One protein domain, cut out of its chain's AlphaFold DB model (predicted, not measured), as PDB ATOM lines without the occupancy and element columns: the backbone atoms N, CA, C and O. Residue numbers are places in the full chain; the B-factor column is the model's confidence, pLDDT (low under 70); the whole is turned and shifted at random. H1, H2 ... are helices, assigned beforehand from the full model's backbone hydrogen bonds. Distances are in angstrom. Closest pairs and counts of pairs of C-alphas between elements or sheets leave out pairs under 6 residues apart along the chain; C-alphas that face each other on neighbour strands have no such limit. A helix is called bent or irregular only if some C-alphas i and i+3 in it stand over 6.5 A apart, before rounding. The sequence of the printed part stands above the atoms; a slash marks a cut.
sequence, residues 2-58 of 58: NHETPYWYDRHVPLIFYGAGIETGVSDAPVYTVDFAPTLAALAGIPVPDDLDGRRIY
ATOM      1  N   ASN A   2     -66.001 -10.790  -1.405       87.00
ATOM      2  CA  ASN A   2     -65.711  -9.520  -0.740       87.00
ATOM      3  C   ASN A   2     -64.217  -9.512  -0.373       87.00
ATOM      4  O   ASN A   2     -63.606 -10.582  -0.420       87.00
ATOM      5  N   HIS A   3     -63.668  -8.349  -0.033       91.75
ATOM      6  CA  HIS A   3     -62.309  -8.199   0.497       91.75
ATOM      7  C   HIS A   3     -62.325  -8.145   2.046       91.75
ATOM      8  O   HIS A   3     -63.315  -8.551   2.657       91.75
ATOM      9  N   GLU A   4     -61.266  -7.609   2.674       95.56
ATOM     10  CA  GLU A   4     -61.078  -7.395   4.136       95.56
ATOM     11  C   GLU A   4     -60.602  -8.601   4.952       95.56
ATOM     12  O   GLU A   4     -60.490  -8.529   6.178       95.56
ATOM     13  N   THR A   5     -60.269  -9.712   4.307       95.62
ATOM     14  CA  THR A   5     -59.665 -10.845   5.005       95.62
ATOM     15  C   THR A   5     -58.145 -10.672   5.121       95.62
ATOM     16  O   THR A   5     -57.520  -9.992   4.307       95.62
ATOM     17  N   PRO A   6     -57.488 -11.310   6.107       94.69
ATOM     18  CA  PRO A   6     -56.031 -11.239   6.246       94.69
ATOM     19  C   PRO A   6     -55.277 -12.117   5.231       94.69
ATOM     20  O   PRO A   6     -54.045 -12.195   5.280       94.69
ATOM     21  N   TYR A   7     -55.993 -12.823   4.353       95.50
ATOM     22  CA  TYR A   7     -55.411 -13.777   3.421       95.50
ATOM     23  C   TYR A   7     -54.673 -13.088   2.273       95.50
ATOM     24  O   TYR A   7     -54.925 -11.939   1.921       95.50
ATOM     25  N   TRP A   8     -53.749 -13.834   1.663       94.38
ATOM     26  CA  TRP A   8     -52.878 -13.344   0.595       94.38
ATOM     27  C   TRP A   8     -53.638 -12.679  -0.556       94.38
ATOM     28  O   TRP A   8     -53.227 -11.623  -1.021       94.38
ATOM     29  N   TYR A   9     -54.761 -13.259  -0.981       94.44
ATOM     30  CA  TYR A   9     -55.513 -12.768  -2.136       94.44
ATOM     31  C   TYR A   9     -56.119 -11.367  -1.932       94.44
ATOM     32  O   TYR A   9     -56.326 -10.671  -2.918       94.44
ATOM     33  N   ASP A  10     -56.359 -10.943  -0.686       96.31
ATOM     34  CA  ASP A  10     -56.856  -9.595  -0.365       96.31
ATOM     35  C   ASP A  10     -55.718  -8.589  -0.137       96.31
ATOM     36  O   ASP A  10     -55.927  -7.380  -0.194       96.31
ATOM     37  N   ARG A  11     -54.501  -9.078   0.132       95.31
ATOM     38  CA  ARG A  11     -53.317  -8.255   0.424       95.31
ATOM     39  C   ARG A  11     -52.404  -8.057  -0.783       95.31
ATOM     40  O   ARG A  11     -51.612  -7.119  -0.793       95.31
ATOM     41  N   HIS A  12     -52.469  -8.956  -1.760       96.12
ATOM     42  CA  HIS A  12     -51.616  -8.939  -2.938       96.12
ATOM     43  C   HIS A  12     -52.196  -8.016  -4.010       96.12
ATOM     44  O   HIS A  12     -53.145  -8.367  -4.711       96.12
ATOM     45  N   VAL A  13     -51.604  -6.830  -4.131       96.44
ATOM     46  CA  VAL A  13     -52.017  -5.786  -5.073       96.44
ATOM     47  C   VAL A  13     -50.854  -5.402  -5.993       96.44
ATOM     48  O   VAL A  13     -49.701  -5.446  -5.560       96.44
ATOM     49  N   PRO A  14     -51.122  -5.013  -7.251       95.94
ATOM     50  CA  PRO A  14     -50.080  -4.528  -8.147       95.94
ATOM     51  C   PRO A  14     -49.584  -3.138  -7.727       95.94
ATOM     52  O   PRO A  14     -50.372  -2.273  -7.345       95.94
ATOM     53  N   LEU A  15     -48.280  -2.906  -7.877       96.44
ATOM     54  CA  LEU A  15     -47.630  -1.610  -7.692       96.44
ATOM     55  C   LEU A  15     -46.936  -1.223  -9.000       96.44
ATOM     56  O   LEU A  15     -46.051  -1.940  -9.458       96.44
ATOM     57  N   ILE A  16     -47.356  -0.121  -9.625       96.44
ATOM     58  CA  ILE A  16     -46.879   0.274 -10.958       96.44
ATOM     59  C   ILE A  16     -46.414   1.729 -10.921       96.44
ATOM     60  O   ILE A  16     -47.187   2.620 -10.572       96.44
ATOM     61  N   PHE A  17     -45.170   1.964 -11.343       95.56
ATOM     62  CA  PHE A  17     -44.652   3.293 -11.665       95.56
ATOM     63  C   PHE A  17     -44.590   3.442 -13.185       95.56
ATOM     64  O   PHE A  17     -44.137   2.541 -13.887       95.56
ATOM     65  N   TYR A  18     -45.069   4.571 -13.703       95.88
ATOM     66  CA  TYR A  18     -45.093   4.849 -15.135       95.88
ATOM     67  C   TYR A  18     -44.950   6.348 -15.381       95.88
ATOM     68  O   TYR A  18     -45.634   7.152 -14.749       95.88
ATOM     69  N   GLY A  19     -44.081   6.726 -16.316       94.19
ATOM     70  CA  GLY A  19     -43.856   8.122 -16.669       94.19
ATOM     71  C   GLY A  19     -42.472   8.364 -17.259       94.19
ATOM     72  O   GLY A  19     -41.696   7.436 -17.483       94.19
ATOM     73  N   ALA A  20     -42.167   9.635 -17.514       92.62
ATOM     74  CA  ALA A  20     -40.846  10.040 -17.977       92.62
ATOM     75  C   ALA A  20     -39.785   9.736 -16.906       92.62
ATOM     76  O   ALA A  20     -39.973  10.066 -15.739       92.62
ATOM     77  N   GLY A  21     -38.673   9.120 -17.313       89.94
ATOM     78  CA  GLY A  21     -37.574   8.770 -16.408       89.94
ATOM     79  C   GLY A  21     -37.764   7.476 -15.608       89.94
ATOM     80  O   GLY A  21     -36.889   7.149 -14.816       89.94
ATOM     81  N   ILE A  22     -38.854   6.730 -15.822       94.31
ATOM     82  CA  ILE A  22     -39.033   5.384 -15.258       94.31
ATOM     83  C   ILE A  22     -38.513   4.351 -16.257       94.31
ATOM     84  O   ILE A  22     -38.992   4.280 -17.390       94.31
ATOM     85  N   GLU A  23     -37.536   3.547 -15.845       94.12
ATOM     86  CA  GLU A  23     -37.038   2.440 -16.660       94.12
ATOM     87  C   GLU A  23     -38.062   1.305 -16.735       94.12
ATOM     88  O   GLU A  23     -38.751   0.978 -15.767       94.12
ATOM     89  N   THR A  24     -38.163   0.676 -17.905       96.44
ATOM     90  CA  THR A  24     -39.052  -0.469 -18.097       96.44
ATOM     91  C   THR A  24     -38.516  -1.692 -17.363       96.44
ATOM     92  O   THR A  24     -37.362  -2.072 -17.565       96.44
ATOM     93  N   GLY A  25     -39.368  -2.367 -16.598       95.44
ATOM     94  CA  GLY A  25     -38.997  -3.603 -15.923       95.44
ATOM     95  C   GLY A  25     -40.151  -4.215 -15.144       95.44
ATOM     96  O   GLY A  25     -41.225  -3.629 -15.019       95.44
ATOM     97  N   VAL A  26     -39.902  -5.415 -14.630       96.94
ATOM     98  CA  VAL A  26     -40.779  -6.132 -13.702       96.94
ATOM     99  C   VAL A  26     -39.896  -6.700 -12.595       96.94
ATOM    100  O   VAL A  26     -38.763  -7.105 -12.854       96.94
ATOM    101  N   SER A  27     -40.407  -6.707 -11.370       95.06
ATOM    102  CA  SER A  27     -39.734  -7.278 -10.209       95.06
ATOM    103  C   SER A  27     -40.732  -8.087  -9.394       95.06
ATOM    104  O   SER A  27     -41.800  -7.583  -9.058       95.06
ATOM    105  N   ASP A  28     -40.350  -9.315  -9.044       95.88
ATOM    106  CA  ASP A  28     -41.081 -10.173  -8.104       95.88
ATOM    107  C   ASP A  28     -40.550 -10.024  -6.664       95.88
ATOM    108  O   ASP A  28     -40.852 -10.831  -5.781       95.88
ATOM    109  N   ALA A  29     -39.703  -9.017  -6.413       95.56
ATOM    110  CA  ALA A  29     -39.169  -8.760  -5.085       95.56
ATOM    111  C   ALA A  29     -40.303  -8.393  -4.105       95.56
ATOM    112  O   ALA A  29     -41.190  -7.614  -4.460       95.56
ATOM    113  N   PRO A  30     -40.266  -8.884  -2.853       95.19
ATOM    114  CA  PRO A  30     -41.241  -8.492  -1.844       95.19
ATOM    115  C   PRO A  30     -41.194  -6.984  -1.560       95.19
ATOM    116  O   PRO A  30     -40.155  -6.446  -1.153       95.19
ATOM    117  N   VAL A  31     -42.340  -6.327  -1.737       96.88
ATOM    118  CA  VAL A  31     -42.578  -4.904  -1.454       96.88
ATOM    119  C   VAL A  31     -43.923  -4.724  -0.758       96.88
ATOM    120  O   VAL A  31     -44.778  -5.615  -0.790       96.88
ATOM    121  N   TYR A  32     -44.117  -3.569  -0.132       97.31
ATOM    122  CA  TYR A  32     -45.343  -3.219   0.575       97.31
ATOM    123  C   TYR A  32     -45.947  -1.939   0.007       97.31
ATOM    124  O   TYR A  32     -45.247  -1.075  -0.509       97.31
ATOM    125  N   THR A  33     -47.262  -1.770   0.130       97.12
ATOM    126  CA  THR A  33     -47.950  -0.563  -0.365       97.12
ATOM    127  C   THR A  33     -47.425   0.727   0.274       97.12
ATOM    128  O   THR A  33     -47.430   1.774  -0.371       97.12
ATOM    129  N   VAL A  34     -46.905   0.653   1.505       97.81
ATOM    130  CA  VAL A  34     -46.256   1.775   2.205       97.81
ATOM    131  C   VAL A  34     -44.954   2.243   1.539       97.81
ATOM    132  O   VAL A  34     -44.566   3.392   1.724       97.81
ATOM    133  N   ASP A  35     -44.326   1.416   0.698       97.69
ATOM    134  CA  ASP A  35     -43.121   1.771  -0.067       97.69
ATOM    135  C   ASP A  35     -43.415   2.779  -1.198       97.69
ATOM    136  O   ASP A  35     -42.500   3.394  -1.757       97.69
ATOM    137  N   PHE A  36     -44.694   2.992  -1.541       96.81
ATOM    138  CA  PHE A  36     -45.094   3.895  -2.622       96.81
ATOM    139  C   PHE A  36     -44.705   5.350  -2.342       96.81
ATOM    140  O   PHE A  36     -44.115   6.006  -3.198       96.81
ATOM    141  N   ALA A  37     -45.002   5.847  -1.137       96.38
ATOM    142  CA  ALA A  37     -44.741   7.232  -0.754       96.38
ATOM    143  C   ALA A  37     -43.244   7.614  -0.800       96.38
ATOM    144  O   ALA A  37     -42.918   8.573  -1.506       96.38
ATOM    145  N   PRO A  38     -42.316   6.887  -0.139       97.12
ATOM    146  CA  PRO A  38     -40.891   7.224  -0.193       97.12
ATOM    147  C   PRO A  38     -40.297   7.069  -1.599       97.12
ATOM    148  O   PRO A  38     -39.422   7.845  -1.982       97.12
ATOM    149  N   THR A  39     -40.790   6.120  -2.400       96.12
ATOM    150  CA  THR A  39     -40.341   5.945  -3.792       96.12
ATOM    151  C   THR A  39     -40.803   7.100  -4.678       96.12
ATOM    152  O   THR A  39     -39.999   7.679  -5.406       96.12
ATOM    153  N   LEU A  40     -42.073   7.505  -4.576       94.94
ATOM    154  CA  LEU A  40     -42.598   8.638  -5.336       94.94
ATOM    155  C   LEU A  40     -41.927   9.957  -4.937       94.94
ATOM    156  O   LEU A  40     -41.596  10.753  -5.810       94.94
ATOM    157  N   ALA A  41     -41.690  10.182  -3.643       95.38
ATOM    158  CA  ALA A  41     -40.979  11.364  -3.161       95.38
ATOM    159  C   ALA A  41     -39.554  11.439  -3.736       95.38
ATOM    160  O   ALA A  41     -39.158  12.488  -4.247       95.38
ATOM    161  N   ALA A  42     -38.828  10.315  -3.753       94.06
ATOM    162  CA  ALA A  42     -37.503  10.237  -4.362       94.06
ATOM    163  C   ALA A  42     -37.533  10.531  -5.873       94.06
ATOM    164  O   ALA A  42     -36.703  11.297  -6.359       94.06
ATOM    165  N   LEU A  43     -38.508   9.977  -6.603       93.62
ATOM    166  CA  LEU A  43     -38.705  10.246  -8.034       93.62
ATOM    167  C   LEU A  43     -39.079  11.711  -8.313       93.62
ATOM    168  O   LEU A  43     -38.666  12.273  -9.324       93.62
ATOM    169  N   ALA A  44     -39.835  12.341  -7.413       93.81
ATOM    170  CA  ALA A  44     -40.242  13.740  -7.514       93.81
ATOM    171  C   ALA A  44     -39.159  14.735  -7.046       93.81
ATOM    172  O   ALA A  44     -39.352  15.943  -7.176       93.81
ATOM    173  N   GLY A  45     -38.041  14.258  -6.486       94.00
ATOM    174  CA  GLY A  45     -36.991  15.113  -5.922       94.00
ATOM    175  C   GLY A  45     -37.403  15.835  -4.632       94.00
ATOM    176  O   GLY A  45     -36.862  16.897  -4.323       94.00
ATOM    177  N   ILE A  46     -38.366  15.286  -3.891       95.44
ATOM    178  CA  ILE A  46     -38.867  15.836  -2.627       95.44
ATOM    179  C   ILE A  46     -38.184  15.096  -1.464       95.44
ATOM    180  O   ILE A  46     -38.005  13.878  -1.549       95.44
ATOM    181  N   PRO A  47     -37.802  15.783  -0.369       96.00
ATOM    182  CA  PRO A  47     -37.270  15.122   0.819       96.00
ATOM    183  C   PRO A  47     -38.215  14.037   1.350       96.00
ATOM    184  O   PRO A  47     -39.414  14.268   1.504       96.00
ATOM    185  N   VAL A  48     -37.659  12.862   1.642       95.88
ATOM    186  CA  VAL A  48     -38.393  11.734   2.226       95.88
ATOM    187  C   VAL A  48     -38.351  11.867   3.755       95.88
ATOM    188  O   VAL A  48     -37.245  11.984   4.289       95.88
ATOM    189  N   PRO A  49     -39.498  11.861   4.460       93.06
ATOM    190  CA  PRO A  49     -39.523  11.798   5.921       93.06
ATOM    191  C   PRO A  49     -38.832  10.532   6.441       93.06
ATOM    192  O   PRO A  49     -38.892   9.477   5.808       93.06
ATOM    193  N   ASP A  50     -38.168  10.636   7.587       91.81
ATOM    194  CA  ASP A  50     -37.410   9.548   8.214       91.81
ATOM    195  C   ASP A  50     -38.267   8.634   9.107       91.81
ATOM    196  O   ASP A  50     -37.787   7.594   9.556       91.81
ATOM    197  N   ASP A  51     -39.536   8.985   9.324       95.75
ATOM    198  CA  ASP A  51     -40.504   8.281  10.169       95.75
ATOM    199  C   ASP A  51     -41.510   7.415   9.387       95.75
ATOM    200  O   ASP A  51     -42.499   6.944   9.951       95.75
ATOM    201  N   LEU A  52     -41.272   7.179   8.094       96.44
ATOM    202  CA  LEU A  52     -42.101   6.287   7.283       96.44
ATOM    203  C   LEU A  52     -41.728   4.815   7.513       96.44
ATOM    204  O   LEU A  52     -40.558   4.448   7.467       96.44
ATOM    205  N   ASP A  53     -42.738   3.948   7.639       97.62
ATOM    206  CA  ASP A  53     -42.538   2.487   7.669       97.62
ATOM    207  C   ASP A  53     -41.982   1.941   6.339       97.62
ATOM    208  O   ASP A  53     -41.330   0.895   6.297       97.62
ATOM    209  N   GLY A  54     -42.304   2.620   5.235       96.69
ATOM    210  CA  GLY A  54     -41.927   2.218   3.885       96.69
ATOM    211  C   GLY A  54     -40.501   2.608   3.517       96.69
ATOM    212  O   GLY A  54     -39.903   3.524   4.076       96.69
ATOM    213  N   ARG A  55     -39.974   1.962   2.481       95.56
ATOM    214  CA  ARG A  55     -38.651   2.251   1.917       95.56
ATOM    215  C   ARG A  55     -38.728   2.579   0.435       95.56
ATOM    216  O   ARG A  55     -39.650   2.179  -0.268       95.56
ATOM    217  N   ARG A  56     -37.702   3.263  -0.067       94.62
ATOM    218  CA  ARG A  56     -37.487   3.409  -1.508       94.62
ATOM    219  C   ARG A  56     -37.155   2.040  -2.120       94.62
ATOM    220  O   ARG A  56     -36.224   1.381  -1.656       94.62
ATOM    221  N   ILE A  57     -37.893   1.631  -3.152       94.06
ATOM    222  CA  ILE A  57     -37.756   0.305  -3.798       94.06
ATOM    223  C   ILE A  57     -37.150   0.345  -5.213       94.06
ATOM    224  O   ILE A  57     -36.984  -0.706  -5.829       94.06
ATOM    225  N   TYR A  58     -36.804   1.536  -5.705       79.38
ATOM    226  CA  TYR A  58     -36.146   1.807  -6.989       79.38
ATOM    227  C   TYR A  58     -35.502   3.194  -6.935       79.38
ATOM    228  O   TYR A  58     -36.160   4.108  -6.396       79.38
TER     229      TYR A  58
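What this domain is: This is residues 2 to 58 of the 58 residues of a protein of Acidimicrobiia bacterium (UniProt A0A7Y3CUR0). What does it look like? There is little regular structure: a short arm with H1 sticks out at residues 4 to 9, a long loop leads to helix H2, and residues 45 to 58 fold back along H2. How much is named? The printed part has 57 residues, 16 of them in H1 then H2, all helix, with no named strand. How spread is it? It is loose, with a radius of gyration of the C-alphas of 13.2 A, spanning 37 by 30 by 19 A.

Where its parts are: Where is H1? H1 is residues 8 to 11, from C-alpha 8 at (-52.878, -13.344, 0.595). Where is H2? H2 is residues 33 to 44, 17.8 A long, ending at C-alpha 44 at (-40.242, 13.740, -7.514).

How they stand to each other: Do the helices meet? H1 and H2 are apart, with no C-alphas within 8 A. Are their backbones whole? H2 has 6 of 8 O i to N i+4 pairs within hydrogen-bond range; H1 is too short for one. Is H2 bent? It is neither bent nor irregular, but only just: C-alphas 34 and 37 are 6.4 A apart.

The domain as a whole: How large is it? The C-alphas farthest apart, of Asn 2 and Gly 45, are 38.2 A apart. Any cut or weak part? The printed part has no cut, the link H1 to H2 is long with 21 residues, and no printed residue is under 70 in pLDDT.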